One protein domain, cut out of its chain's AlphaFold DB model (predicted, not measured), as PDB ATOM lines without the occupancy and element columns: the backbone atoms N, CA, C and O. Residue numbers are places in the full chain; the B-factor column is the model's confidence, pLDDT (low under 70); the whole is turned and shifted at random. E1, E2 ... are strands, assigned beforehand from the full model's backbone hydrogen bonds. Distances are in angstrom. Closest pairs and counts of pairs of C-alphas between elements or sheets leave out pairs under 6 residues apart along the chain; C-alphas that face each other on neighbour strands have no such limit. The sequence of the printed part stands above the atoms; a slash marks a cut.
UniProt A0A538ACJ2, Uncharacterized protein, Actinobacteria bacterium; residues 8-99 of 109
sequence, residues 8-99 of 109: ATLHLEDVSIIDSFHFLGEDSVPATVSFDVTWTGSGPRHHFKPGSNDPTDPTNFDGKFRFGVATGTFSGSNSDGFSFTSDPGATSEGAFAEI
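Overview. This is residues 8 to 99 of the 109 residues of an uncharacterized protein of Actinobacteria bacterium (UniProt A0A538ACJ2). One long, strongly bent sheet forms an open trough, U-shaped in outline: E2 runs between E1 and E4, one wall holds the turn of the E1 and E2 hairpin and the last part of E4 with the short E5, and the opposite wall is the short E3 beside the beginning of E4. The middle of the U is hollow, and residues 86 to 99 run back beside E4. The printed part has 92 residues with no named helix and five named strands, E1 to E5 in chain order, in an all-strand branched sheet whose neighbour pairs are antiparallel. The whole is loose, with a radius of gyration of the C-alphas of 17.7 A, and spans 45 by 35 by 22 A.

Arrangement. E4, residues 61 to 78, has three neighbours in the twisted sheet. E2, residues 26 to 41, is its antiparallel neighbour at 127 degrees, with N 38 and O 71 within hydrogen-bond range at 2.8 A. On the other side of E4 is E5, residues 83 to 85, antiparallel at 125 degrees, with N 84 and O 76 at 2.9 A. E3, residues 46 to 48, is antiparallel to E4 too, with N 46 and O 65 at 2.8 A. The pairing is staggered: E4 pairs with E3 over residues 63 to 65, with E2 over 68 to 78 and with E5 over 75 to 77. E3, E4 and E5 form a meander, each strand the antiparallel neighbour of the one before. E1, residues 8 to 22, is on the other side of E2 from E4, antiparallel at 156 degrees, with N 10 and O 37 at 2.8 A; E1 and E2 are a hairpin. E1 bends by 80 degrees at residue 13, E2 by 81 degrees at residue 30 and E4 by 101 degrees at residue 64. E3 is apart from E1, E2 and E5, and E1 is apart from E5.

Along the chain. E4 measures 35.4 A from C-alpha 61 at (18.875, -31.248, 5.324) to C-alpha 78 at (20.043, -62.698, -10.950). E2 measures 38.9 A and E1 33.9 A, the latter beginning at C-alpha 8, (23.971, -35.218, -14.226). E3 is 6.6 A long and E5 7.2 A.

Size, cuts and confidence. The two C-alphas farthest apart are those of Leu 24 and Pro 44, 48.5 A. The link from E3 to E4 is long, with 12 residues; the other links are tight. Residues 98 to 99 pair antiparallel with residues 66 to 67 of E4, and residues 90 to 91 with its residues 71 to 72. The printed part has no cut, its mean pLDDT is 91.1, and no printed residue is under 70.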
ATOM      1  N   ALA A   8      23.207 -34.203 -14.937       94.81
ATOM      2  CA  ALA A   8      23.971 -35.218 -14.226       94.81
ATOM      3  C   ALA A   8      23.817 -36.541 -14.963       94.81
ATOM      4  O   ALA A   8      22.755 -36.817 -15.508       94.81
ATOM      5  N   THR A   9      24.886 -37.322 -14.983       95.44
ATOM      6  CA  THR A   9      24.923 -38.632 -15.621       95.44
ATOM      7  C   THR A   9      25.387 -39.643 -14.586       95.44
ATOM      8  O   THR A   9      26.307 -39.350 -13.816       95.44
ATOM      9  N   LEU A  10      24.746 -40.803 -14.567       95.25
ATOM     10  CA  LEU A  10      25.145 -41.975 -13.806       95.25
ATOM     11  C   LEU A  10      25.426 -43.081 -14.811       95.25
ATOM     12  O   LEU A  10      24.559 -43.404 -15.616       95.25
ATOM     13  N   HIS A  11      26.626 -43.635 -14.737       97.81
ATOM     14  CA  HIS A  11      27.008 -44.804 -15.505       97.81
ATOM     15  C   HIS A  11      27.516 -45.853 -14.522       97.81
ATOM     16  O   HIS A  11      28.478 -45.606 -13.791       97.81
ATOM     17  N   LEU A  12      26.813 -46.977 -14.473       97.62
ATOM     18  CA  LEU A  12      27.111 -48.141 -13.659       97.62
ATOM     19  C   LEU A  12      27.041 -49.359 -14.569       97.62
ATOM     20  O   LEU A  12      26.048 -49.550 -15.268       97.62
ATOM     21  N   GLU A  13      28.077 -50.179 -14.531       98.06
ATOM     22  CA  GLU A  13      28.182 -51.387 -15.334       98.06
ATOM     23  C   GLU A  13      28.465 -52.560 -14.403       98.06
ATOM     24  O   GLU A  13      29.349 -52.479 -13.547       98.06
ATOM     25  N   ASP A  14      27.666 -53.611 -14.551       97.69
ATOM     26  CA  ASP A  14      27.800 -54.897 -13.876       97.69
ATOM     27  C   ASP A  14      28.003 -54.794 -12.356       97.69
ATOM     28  O   ASP A  14      28.812 -55.498 -11.741       97.69
ATOM     29  N   VAL A  15      27.235 -53.910 -11.717       98.06
ATOM     30  CA  VAL A  15      27.304 -53.719 -10.270       98.06
ATOM     31  C   VAL A  15      26.651 -54.905  -9.576       98.06
ATOM     32  O   VAL A  15      25.469 -55.188  -9.773       98.06
ATOM     33  N   SER A  16      27.423 -55.581  -8.725       97.56
ATOM     34  CA  SER A  16      26.921 -56.673  -7.897       97.56
ATOM     35  C   SER A  16      26.030 -56.147  -6.774       97.56
ATOM     36  O   SER A  16      26.428 -55.265  -6.009       97.56
ATOM     37  N   ILE A  17      24.844 -56.730  -6.649       96.00
ATOM     38  CA  ILE A  17      23.868 -56.439  -5.598       96.00
ATOM     39  C   ILE A  17      23.304 -57.747  -5.029       96.00
ATOM     40  O   ILE A  17      23.506 -58.826  -5.587       96.00
ATOM     41  N   ILE A  18      22.574 -57.637  -3.921       95.56
ATOM     42  CA  ILE A  18      21.737 -58.720  -3.402       95.56
ATOM     43  C   ILE A  18      20.289 -58.403  -3.770       95.56
ATOM     44  O   ILE A  18      19.755 -57.376  -3.350       95.56
ATOM     45  N   ASP A  19      19.673 -59.275  -4.560       91.62
ATOM     46  CA  ASP A  19      18.249 -59.230  -4.880       91.62
ATOM     47  C   ASP A  19      17.487 -59.957  -3.772       91.62
ATOM     48  O   ASP A  19      17.692 -61.152  -3.569       91.62
ATOM     49  N   SER A  20      16.686 -59.218  -3.004       91.25
ATOM     50  CA  SER A  20      15.933 -59.744  -1.859       91.25
ATOM     51  C   SER A  20      14.445 -59.701  -2.172       91.25
ATOM     52  O   SER A  20      13.895 -58.631  -2.445       91.25
ATOM     53  N   PHE A  21      13.777 -60.847  -2.104       87.00
ATOM     54  CA  PHE A  21      12.363 -60.969  -2.447       87.00
ATOM     55  C   PHE A  21      11.642 -61.955  -1.528       87.00
ATOM     56  O   PHE A  21      12.244 -62.779  -0.847       87.00
ATOM     57  N   HIS A  22      10.314 -61.847  -1.494       85.69
ATOM     58  CA  HIS A  22       9.470 -62.741  -0.709       85.69
ATOM     59  C   HIS A  22       8.778 -63.745  -1.630       85.69
ATOM     60  O   HIS A  22       7.813 -63.405  -2.317       85.69
ATOM     61  N   PHE A  23       9.245 -64.990  -1.619       75.06
ATOM     62  CA  PHE A  23       8.624 -66.095  -2.343       75.06
ATOM     63  C   PHE A  23       8.671 -67.366  -1.491       75.06
ATOM     64  O   PHE A  23       9.720 -67.967  -1.315       75.06
ATOM     65  N   LEU A  24       7.526 -67.755  -0.913       79.38
ATOM     66  CA  LEU A  24       7.412 -68.858   0.066       79.38
ATOM     67  C   LEU A  24       8.304 -68.715   1.323       79.38
ATOM     68  O   LEU A  24       8.414 -69.648   2.116       79.38
ATOM     69  N   GLY A  25       8.885 -67.537   1.527       82.69
ATOM     70  CA  GLY A  25       9.854 -67.206   2.562       82.69
ATOM     71  C   GLY A  25      10.604 -65.935   2.166       82.69
ATOM     72  O   GLY A  25      10.367 -65.395   1.084       82.69
ATOM     73  N   GLU A  26      11.462 -65.444   3.054       85.19
ATOM     74  CA  GLU A  26      12.456 -64.428   2.705       85.19
ATOM     75  C   GLU A  26      13.606 -65.129   1.978       85.19
ATOM     76  O   GLU A  26      14.161 -66.098   2.503       85.19
ATOM     77  N   ASP A  27      13.918 -64.675   0.769       89.50
ATOM     78  CA  ASP A  27      15.006 -65.209  -0.043       89.50
ATOM     79  C   ASP A  27      15.893 -64.070  -0.552       89.50
ATOM     80  O   ASP A  27      15.457 -62.918  -0.685       89.50
ATOM     81  N   SER A  28      17.159 -64.388  -0.802       92.50
ATOM     82  CA  SER A  28      18.156 -63.429  -1.250       92.50
ATOM     83  C   SER A  28      19.184 -64.094  -2.151       92.50
ATOM     84  O   SER A  28      19.859 -65.039  -1.733       92.50
ATOM     85  N   VAL A  29      19.370 -63.552  -3.351       95.06
ATOM     86  CA  VAL A  29      20.289 -64.117  -4.342       95.06
ATOM     87  C   VAL A  29      21.226 -63.059  -4.922       95.06
ATOM     88  O   VAL A  29      20.867 -61.880  -5.005       95.06
ATOM     89  N   PRO A  30      22.447 -63.441  -5.335       97.12
ATOM     90  CA  PRO A  30      23.326 -62.542  -6.065       97.12
ATOM     91  C   PRO A  30      22.688 -62.077  -7.376       97.12
ATOM     92  O   PRO A  30      22.164 -62.876  -8.157       97.12
ATOM     93  N   ALA A  31      22.795 -60.781  -7.646       97.56
ATOM     94  CA  ALA A  31      22.341 -60.181  -8.887       97.56
ATOM     95  C   ALA A  31      23.332 -59.137  -9.401       97.56
ATOM     96  O   ALA A  31      24.241 -58.690  -8.700       97.56
ATOM     97  N   THR A  32      23.166 -58.783 -10.669       98.38
ATOM     98  CA  THR A  32      23.976 -57.799 -11.386       98.38
ATOM     99  C   THR A  32      23.048 -56.784 -12.030       98.38
ATOM    100  O   THR A  32      22.033 -57.171 -12.612       98.38
ATOM    101  N   VAL A  33      23.383 -55.498 -11.919       98.12
ATOM    102  CA  VAL A  33      22.614 -54.395 -12.508       98.12
ATOM    103  C   VAL A  33      23.517 -53.411 -13.239       98.12
ATOM    104  O   VAL A  33      24.631 -53.123 -12.798       98.12
ATOM    105  N   SER A  34      22.990 -52.851 -14.322       98.31
ATOM    106  CA  SER A  34      23.648 -51.819 -15.122       98.31
ATOM    107  C   SER A  34      22.687 -50.654 -15.352       98.31
ATOM    108  O   SER A  34      21.495 -50.853 -15.590       98.31
ATOM    109  N   PHE A  35      23.209 -49.430 -15.272       96.81
ATOM    110  CA  PHE A  35      22.457 -48.187 -15.433       96.81
ATOM    111  C   PHE A  35      23.248 -47.203 -16.287       96.81
ATOM    112  O   PHE A  35      24.398 -46.895 -15.979       96.81
ATOM    113  N   ASP A  36      22.597 -46.627 -17.291       97.38
ATOM    114  CA  ASP A  36      23.077 -45.431 -17.977       97.38
ATOM    115  C   ASP A  36      21.952 -44.402 -17.976       97.38
ATOM    116  O   ASP A  36      20.971 -44.527 -18.709       97.38
ATOM    117  N   VAL A  37      22.037 -43.426 -17.073       96.38
ATOM    118  CA  VAL A  37      20.949 -42.479 -16.818       96.38
ATOM    119  C   VAL A  37      21.466 -41.057 -16.859       96.38
ATOM    120  O   VAL A  37      22.443 -40.698 -16.203       96.38
ATOM    121  N   THR A  38      20.752 -40.211 -17.593       96.62
ATOM    122  CA  THR A  38      20.982 -38.771 -17.651       96.62
ATOM    123  C   THR A  38      19.789 -38.025 -17.077       96.62
ATOM    124  O   THR A  38      18.677 -38.131 -17.584       96.62
ATOM    125  N   TRP A  39      20.031 -37.197 -16.065       96.50
ATOM    126  CA  TRP A  39      19.071 -36.215 -15.573       96.50
ATOM    127  C   TRP A  39      19.296 -34.881 -16.268       96.50
ATOM    128  O   TRP A  39      20.416 -34.365 -16.268       96.50
ATOM    129  N   THR A  40      18.221 -34.282 -16.774       96.25
ATOM    130  CA  THR A  40      18.206 -32.929 -17.337       96.25
ATOM    131  C   THR A  40      17.225 -32.052 -16.568       96.25
ATOM    132  O   THR A  40      16.018 -32.268 -16.592       96.25
ATOM    133  N   GLY A  41      17.749 -31.046 -15.876       94.75
ATOM    134  CA  GLY A  41      16.993 -30.120 -15.044       94.75
ATOM    135  C   GLY A  41      16.443 -28.919 -15.811       94.75
ATOM    136  O   GLY A  41      17.144 -28.289 -16.611       94.75
ATOM    137  N   SER A  42      15.221 -28.520 -15.476       90.94
ATOM    138  CA  SER A  42      14.524 -27.345 -16.000       90.94
ATOM    139  C   SER A  42      14.230 -26.336 -14.877       90.94
ATOM    140  O   SER A  42      14.505 -26.585 -13.706       90.94
ATOM    141  N   GLY A  43      13.772 -25.132 -15.232       89.75
ATOM    142  CA  GLY A  43      13.313 -24.137 -14.253       89.75
ATOM    143  C   GLY A  43      14.370 -23.556 -13.286       89.75
ATOM    144  O   GLY A  43      15.587 -23.769 -13.438       89.75
ATOM    145  N   PRO A  44      13.919 -22.736 -12.317       90.00
ATOM    146  CA  PRO A  44      14.752 -22.232 -11.227       90.00
ATOM    147  C   PRO A  44      15.044 -23.335 -10.201       90.00
ATOM    148  O   PRO A  44      14.362 -24.355 -10.155       90.00
ATOM    149  N   ARG A  45      16.059 -23.120  -9.354       89.00
ATOM    150  CA  ARG A  45      16.227 -23.974  -8.173       89.00
ATOM    151  C   ARG A  45      15.256 -23.559  -7.084       89.00
ATOM    152  O   ARG A  45      15.082 -22.361  -6.867       89.00
ATOM    153  N   HIS A  46      14.726 -24.529  -6.363       87.94
ATOM    154  CA  HIS A  46      14.121 -24.311  -5.063       87.94
ATOM    155  C   HIS A  46      15.089 -24.781  -3.971       87.94
ATOM    156  O   HIS A  46      15.941 -25.650  -4.178       87.94
ATOM    157  N   HIS A  47      15.014 -24.110  -2.826       80.56
ATOM    158  CA  HIS A  47      15.852 -24.382  -1.667       80.56
ATOM    159  C   HIS A  47      15.014 -25.135  -0.644       80.56
ATOM    160  O   HIS A  47      13.999 -24.610  -0.187       80.56
ATOM    161  N   PHE A  48      15.441 -26.343  -0.302       77.56
ATOM    162  CA  PHE A  48      14.953 -27.023   0.881       77.56
ATOM    163  C   PHE A  48      15.719 -26.465   2.078       77.56
ATOM    164  O   PHE A  48      16.939 -26.612   2.165       77.56
ATOM    165  N   LYS A  49      15.006 -25.754   2.954       70.88
ATOM    166  CA  LYS A  49      15.575 -25.228   4.194       70.88
ATOM    167  C   LYS A  49      15.450 -26.290   5.283       70.88
ATOM    168  O   LYS A  49      14.354 -26.839   5.411       70.88
ATOM    169  N   PRO A  50      16.502 -26.509   6.090       73.81
ATOM    170  CA  PRO A  50      16.408 -27.359   7.264       73.81
ATOM    171  C   PRO A  50      15.204 -26.979   8.132       73.81
ATOM    172  O   PRO A  50      15.007 -25.803   8.451       73.81
ATOM    173  N   GLY A  51      14.387 -27.969   8.491       75.69
ATOM    174  CA  GLY A  51      13.281 -27.804   9.441       75.69
ATOM    175  C   GLY A  51      13.750 -27.764  10.897       75.69
ATOM    176  O   GLY A  51      12.997 -27.360  11.782       75.69
ATOM    177  N   SER A  52      15.004 -28.152  11.128       77.25
ATOM    178  CA  SER A  52      15.642 -28.295  12.428       77.25
ATOM    179  C   SER A  52      17.144 -28.047  12.300       77.25
ATOM    180  O   SER A  52      17.717 -28.260  11.233       77.25
ATOM    181  N   ASN A  53      17.775 -27.612  13.393       77.50
ATOM    182  CA  ASN A  53      19.236 -27.514  13.515       77.50
ATOM    183  C   ASN A  53      19.832 -28.730  14.256       77.50
ATOM    184  O   ASN A  53      21.043 -28.789  14.467       77.50
ATOM    185  N   ASP A  54      19.000 -29.681  14.697       81.50
ATOM    186  CA  ASP A  54      19.466 -30.916  15.326       81.50
ATOM    187  C   ASP A  54      20.128 -31.813  14.262       81.50
ATOM    188  O   ASP A  54      19.485 -32.160  13.271       81.50
ATOM    189  N   PRO A  55      21.407 -32.198  14.413       75.75
ATOM    190  CA  PRO A  55      22.129 -33.027  13.442       75.75
ATOM    191  C   PRO A  55      21.524 -34.422  13.222       75.75
ATOM    192  O   PRO A  55      21.881 -35.086  12.252       75.75
ATOM    193  N   THR A  56      20.657 -34.883  14.122       81.12
ATOM    194  CA  THR A  56      20.000 -36.194  14.058       81.12
ATOM    195  C   THR A  56      18.564 -36.126  13.544       81.12
ATOM    196  O   THR A  56      17.961 -37.164  13.271       81.12
ATOM    197  N   ASP A  57      18.014 -34.921  13.379       80.44
ATOM    198  CA  ASP A  57      16.678 -34.727  12.832       80.44
ATOM    199  C   ASP A  57      16.709 -34.926  11.306       80.44
ATOM    200  O   ASP A  57      17.491 -34.262  10.617       80.44
ATOM    201  N   PRO A  58      15.859 -35.799  10.733       78.06
ATOM    202  CA  PRO A  58      15.831 -36.048   9.290       78.06
ATOM    203  C   PRO A  58      15.442 -34.810   8.467       78.06
ATOM    204  O   PRO A  58      15.646 -34.782   7.256       78.06
ATOM    205  N   THR A  59      14.888 -33.776   9.101       81.44
ATOM    206  CA  THR A  59      14.598 -32.487   8.472       81.44
ATOM    207  C   THR A  59      15.799 -31.539   8.459       81.44
ATOM    208  O   THR A  59      15.707 -30.485   7.827       81.44
ATOM    209  N   ASN A  60      16.927 -31.884   9.096       78.69
ATOM    210  CA  ASN A  60      18.171 -31.106   9.067       78.69
ATOM    211  C   ASN A  60      18.984 -31.364   7.788       78.69
ATOM    212  O   ASN A  60      20.125 -31.833   7.793       78.69
ATOM    213  N   PHE A  61      18.353 -31.052   6.664       79.56
ATOM    214  CA  PHE A  61      18.875 -31.248   5.324       79.56
ATOM    215  C   PHE A  61      18.894 -29.911   4.582       79.56
ATOM    216  O   PHE A  61      17.873 -29.223   4.510       79.56
ATOM    217  N   ASP A  62      20.057 -29.530   4.042       83.44
ATOM    218  CA  ASP A  62      20.208 -28.335   3.209       83.44
ATOM    219  C   ASP A  62      20.401 -28.752   1.749       83.44
ATOM    220  O   ASP A  62      21.400 -29.373   1.381       83.44
ATOM    221  N   GLY A  63      19.426 -28.411   0.908       87.75
ATOM    222  CA  GLY A  63      19.351 -28.934  -0.446       87.75
ATOM    223  C   GLY A  63      18.914 -27.905  -1.477       87.75
ATOM    224  O   GLY A  63      17.953 -27.162  -1.287       87.75
ATOM    225  N   LYS A  64      19.609 -27.852  -2.616       90.19
ATOM    226  CA  LYS A  64      19.282 -26.954  -3.736       90.19
ATOM    227  C   LYS A  64      18.959 -27.770  -4.976       90.19
ATOM    228  O   LYS A  64      19.867 -28.136  -5.730       90.19
ATOM    229  N   PHE A  65      17.670 -27.962  -5.223       91.44
ATOM    230  CA  PHE A  65      17.148 -28.815  -6.289       91.44
ATOM    231  C   PHE A  65      16.405 -28.023  -7.343       91.44
ATOM    232  O   PHE A  65      16.095 -26.846  -7.180       91.44
ATOM    233  N   ARG A  66      16.162 -28.670  -8.472       93.25
ATOM    234  CA  ARG A  66      15.237 -28.241  -9.512       93.25
ATOM    235  C   ARG A  66      14.577 -29.486 -10.081       93.25
ATOM    236  O   ARG A  66      15.217 -30.539 -10.124       93.25
ATOM    237  N   PHE A  67      13.364 -29.328 -10.592       94.81
ATOM    238  CA  PHE A  67      12.732 -30.374 -11.384       94.81
ATOM    239  C   PHE A  67      13.588 -30.732 -12.595       94.81
ATOM    240  O   PHE A  67      14.304 -29.892 -13.156       94.81
ATOM    241  N   GLY A  68      13.508 -31.988 -13.001       95.00
ATOM    242  CA  GLY A  68      14.161 -32.491 -14.191       95.00
ATOM    243  C   GLY A  68      13.439 -33.692 -14.771       95.00
ATOM    244  O   GLY A  68      12.386 -34.097 -14.295       95.00
ATOM    245  N   VAL A  69      14.034 -34.241 -15.818       97.12
ATOM    246  CA  VAL A  69      13.631 -35.501 -16.436       97.12
ATOM    247  C   VAL A  69      14.854 -36.405 -16.455       97.12
ATOM    248  O   VAL A  69      15.940 -35.953 -16.829       97.12
ATOM    249  N   ALA A  70      14.688 -37.649 -16.020       96.69
ATOM    250  CA  ALA A  70      15.678 -38.700 -16.169       96.69
ATOM    251  C   ALA A  70      15.371 -39.485 -17.445       96.69
ATOM    252  O   ALA A  70      14.240 -39.923 -17.632       96.69
ATOM    253  N   THR A  71      16.364 -39.667 -18.303       97.25
ATOM    254  CA  THR A  71      16.279 -40.523 -19.490       97.25
ATOM    255  C   THR A  71      17.460 -41.469 -19.515       97.25
ATOM    256  O   THR A  71      18.583 -41.034 -19.241       97.25
ATOM    257  N   GLY A  72      17.244 -42.727 -19.877       96.38
ATOM    258  CA  GLY A  72      18.336 -43.684 -19.884       96.38
ATOM    259  C   GLY A  72      17.942 -45.106 -20.226       96.38
ATOM    260  O   GLY A  72      16.865 -45.370 -20.764       96.38
ATOM    261  N   THR A  73      18.846 -46.013 -19.891       97.56
ATOM    262  CA  THR A  73      18.646 -47.455 -19.937       97.56
ATOM    263  C   THR A  73      19.027 -48.082 -18.605       97.56
ATOM    264  O   THR A  73      19.869 -47.574 -17.859       97.56
ATOM    265  N   PHE A  74      18.383 -49.201 -18.299       96.94
ATOM    266  CA  PHE A  74      18.715 -50.012 -17.140       96.94
ATOM    267  C   PHE A  74      18.428 -51.483 -17.419       96.94
ATOM    268  O   PHE A  74      17.498 -51.823 -18.156       96.94
ATOM    269  N   SER A  75      19.223 -52.362 -16.832       98.12
ATOM    270  CA  SER A  75      19.035 -53.805 -16.929       98.12
ATOM    271  C   SER A  75      19.476 -54.487 -15.647       98.12
ATOM    272  O   SER A  75      20.226 -53.929 -14.840       98.12
ATOM    273  N   GLY A  76      19.006 -55.714 -15.468       97.62
ATOM    274  CA  GLY A  76      19.461 -56.554 -14.380       97.62
ATOM    275  C   GLY A  76      19.202 -58.024 -14.631       97.62
ATOM    276  O   GLY A  76      18.340 -58.402 -15.427       97.62
ATOM    277  N   SER A  77      19.963 -58.852 -13.931       97.94
ATOM    278  CA  SER A  77      19.792 -60.301 -13.914       97.94
ATOM    279  C   SER A  77      20.250 -60.884 -12.587       97.94
ATOM    280  O   SER A  77      21.184 -60.355 -11.983       97.94
ATOM    281  N   ASN A  78      19.649 -61.991 -12.165       96.56
ATOM    282  CA  ASN A  78      20.043 -62.698 -10.950       96.56
ATOM    283  C   ASN A  78      20.484 -64.144 -11.224       96.56
ATOM    284  O   ASN A  78      20.315 -64.666 -12.331       96.56
ATOM    285  N   SER A  79      21.092 -64.787 -10.221       93.94
ATOM    286  CA  SER A  79      21.629 -66.152 -10.342       93.94
ATOM    287  C   SER A  79      20.574 -67.227 -10.613       93.94
ATOM    288  O   SER A  79      20.925 -68.306 -11.086       93.94
ATOM    289  N   ASP A  80      19.303 -66.924 -10.361       92.88
ATOM    290  CA  ASP A  80      18.177 -67.844 -10.542       92.88
ATOM    291  C   ASP A  80      17.562 -67.751 -11.948       92.88
ATOM    292  O   ASP A  80      16.617 -68.467 -12.283       92.88
ATOM    293  N   GLY A  81      18.122 -66.888 -12.801       92.62
ATOM    294  CA  GLY A  81      17.756 -66.762 -14.209       92.62
ATOM    295  C   GLY A  81      16.686 -65.712 -14.501       92.62
ATOM    296  O   GLY A  81      16.271 -65.586 -15.656       92.62
ATOM    297  N   PHE A  82      16.250 -64.927 -13.510       93.12
ATOM    298  CA  PHE A  82      15.440 -63.741 -13.782       93.12
ATOM    299  C   PHE A  82      16.296 -62.670 -14.462       93.12
ATOM    300  O   PHE A  82      17.462 -62.471 -14.116       93.12
ATOM    301  N   SER A  83      15.714 -61.966 -15.433       96.94
ATOM    302  CA  SER A  83      16.356 -60.827 -16.082       96.94
ATOM    303  C   SER A  83      15.337 -59.833 -16.629       96.94
ATOM    304  O   SER A  83      14.194 -60.187 -16.924       96.94
ATOM    305  N   PHE A  84      15.766 -58.582 -16.768       96.88
ATOM    306  CA  PHE A  84      14.991 -57.511 -17.380       96.88
ATOM    307  C   PHE A  84      15.903 -56.490 -18.062       96.88
ATOM    308  O   PHE A  84      17.060 -56.302 -17.681       96.88
ATOM    309  N   THR A  85      15.328 -55.782 -19.029       97.75
ATOM    310  CA  THR A  85      15.941 -54.639 -19.706       97.75
ATOM    311  C   THR A  85      14.863 -53.586 -19.916       97.75
ATOM    312  O   THR A  85      13.730 -53.921 -20.262       97.75
ATOM    313  N   SER A  86      15.199 -52.322 -19.685       96.06
ATOM    314  CA  SER A  86      14.312 -51.198 -19.957       96.06
ATOM    315  C   SER A  86      14.030 -51.052 -21.450       96.06
ATOM    316  O   SER A  86      14.855 -51.412 -22.293       96.06
ATOM    317  N   ASP A  87      12.931 -50.381 -21.784       94.75
ATOM    318  CA  ASP A  87      12.758 -49.867 -23.138       94.75
ATOM    319  C   ASP A  87      13.890 -48.878 -23.490       94.75
ATOM    320  O   ASP A  87      14.409 -48.176 -22.608       94.75
ATOM    321  N   PRO A  88      14.298 -48.790 -24.770       87.50
ATOM    322  CA  PRO A  88      15.254 -47.786 -25.211       87.50
ATOM    323  C   PRO A  88      14.757 -46.368 -24.904       87.50
ATOM    324  O   PRO A  88      13.683 -45.969 -25.349       87.50
ATOM    325  N   GLY A  89      15.560 -45.592 -24.173       87.50
ATOM    326  CA  GLY A  89      15.214 -44.213 -23.824       87.50
ATOM    327  C   GLY A  89      14.111 -44.101 -22.770       87.50
ATOM    328  O   GLY A  89      13.387 -43.103 -22.768       87.50
ATOM    329  N   ALA A  90      13.988 -45.097 -21.885       95.19
ATOM    330  CA  ALA A  90      13.111 -45.043 -20.723       95.19
ATOM    331  C   ALA A  90      13.230 -43.684 -20.018       95.19
ATOM    332  O   ALA A  90      14.333 -43.179 -19.787       95.19
ATOM    333  N   THR A  91      12.082 -43.074 -19.723       96.62
ATOM    334  CA  THR A  91      11.988 -41.677 -19.294       96.62
ATOM    335  C   THR A  91      11.113 -41.526 -18.060       96.62
ATOM    336  O   THR A  91      10.109 -42.220 -17.906       96.62
ATOM    337  N   SER A  92      11.475 -40.582 -17.195       95.50
ATOM    338  CA  SER A  92      10.652 -40.154 -16.063       95.50
ATOM    339  C   SER A  92       9.680 -39.024 -16.426       95.50
ATOM    340  O   SER A  92       9.159 -38.365 -15.528       95.50
ATOM    341  N   GLU A  93       9.484 -38.710 -17.707       94.31
ATOM    342  CA  GLU A  93       8.538 -37.671 -18.119       94.31
ATOM    343  C   GLU A  93       7.115 -37.998 -17.635       94.31
ATOM    344  O   GLU A  93       6.643 -39.127 -17.741       94.31
ATOM    345  N   GLY A  94       6.439 -37.011 -17.040       91.75
ATOM    346  CA  GLY A  94       5.151 -37.218 -16.367       91.75
ATOM    347  C   GLY A  94       5.250 -37.831 -14.962       91.75
ATOM    348  O   GLY A  94       4.243 -37.873 -14.257       91.75
ATOM    349  N   ALA A  95       6.443 -38.240 -14.522       93.00
ATOM    350  CA  ALA A  95       6.754 -38.652 -13.157       93.00
ATOM    351  C   ALA A  95       7.673 -37.629 -12.459       93.00
ATOM    352  O   ALA A  95       8.153 -36.663 -13.056       93.00
ATOM    353  N   PHE A  96       7.901 -37.821 -11.160       92.06
ATOM    354  CA  PHE A  96       8.791 -36.959 -10.385       92.06
ATOM    355  C   PHE A  96      10.264 -37.292 -10.658       92.06
ATOM    356  O   PHE A  96      10.678 -38.444 -10.536       92.06
ATOM    357  N   ALA A  97      11.063 -36.269 -10.959       93.81
ATOM    358  CA  ALA A  97      12.518 -36.335 -10.930       93.81
ATOM    359  C   ALA A  97      13.108 -34.963 -10.587       93.81
ATOM    360  O   ALA A  97      12.629 -33.918 -11.042       93.81
ATOM    361  N   GLU A  98      14.191 -34.968  -9.814       93.25
ATOM    362  CA  GLU A  98      14.917 -33.765  -9.429       93.25
ATOM    363  C   GLU A  98      16.422 -33.952  -9.564       93.25
ATOM    364  O   GLU A  98      16.961 -35.056  -9.505       93.25
ATOM    365  N   ILE A  99      17.108 -32.832  -9.765       93.00
ATOM    366  CA  ILE A  99      18.561 -32.760  -9.816       93.00
ATOM    367  C   ILE A  99      19.025 -31.566  -8.993       93.00
ATOM    368  O   ILE A  99      18.499 -30.455  -9.096       93.00
TER     369      ILE A  99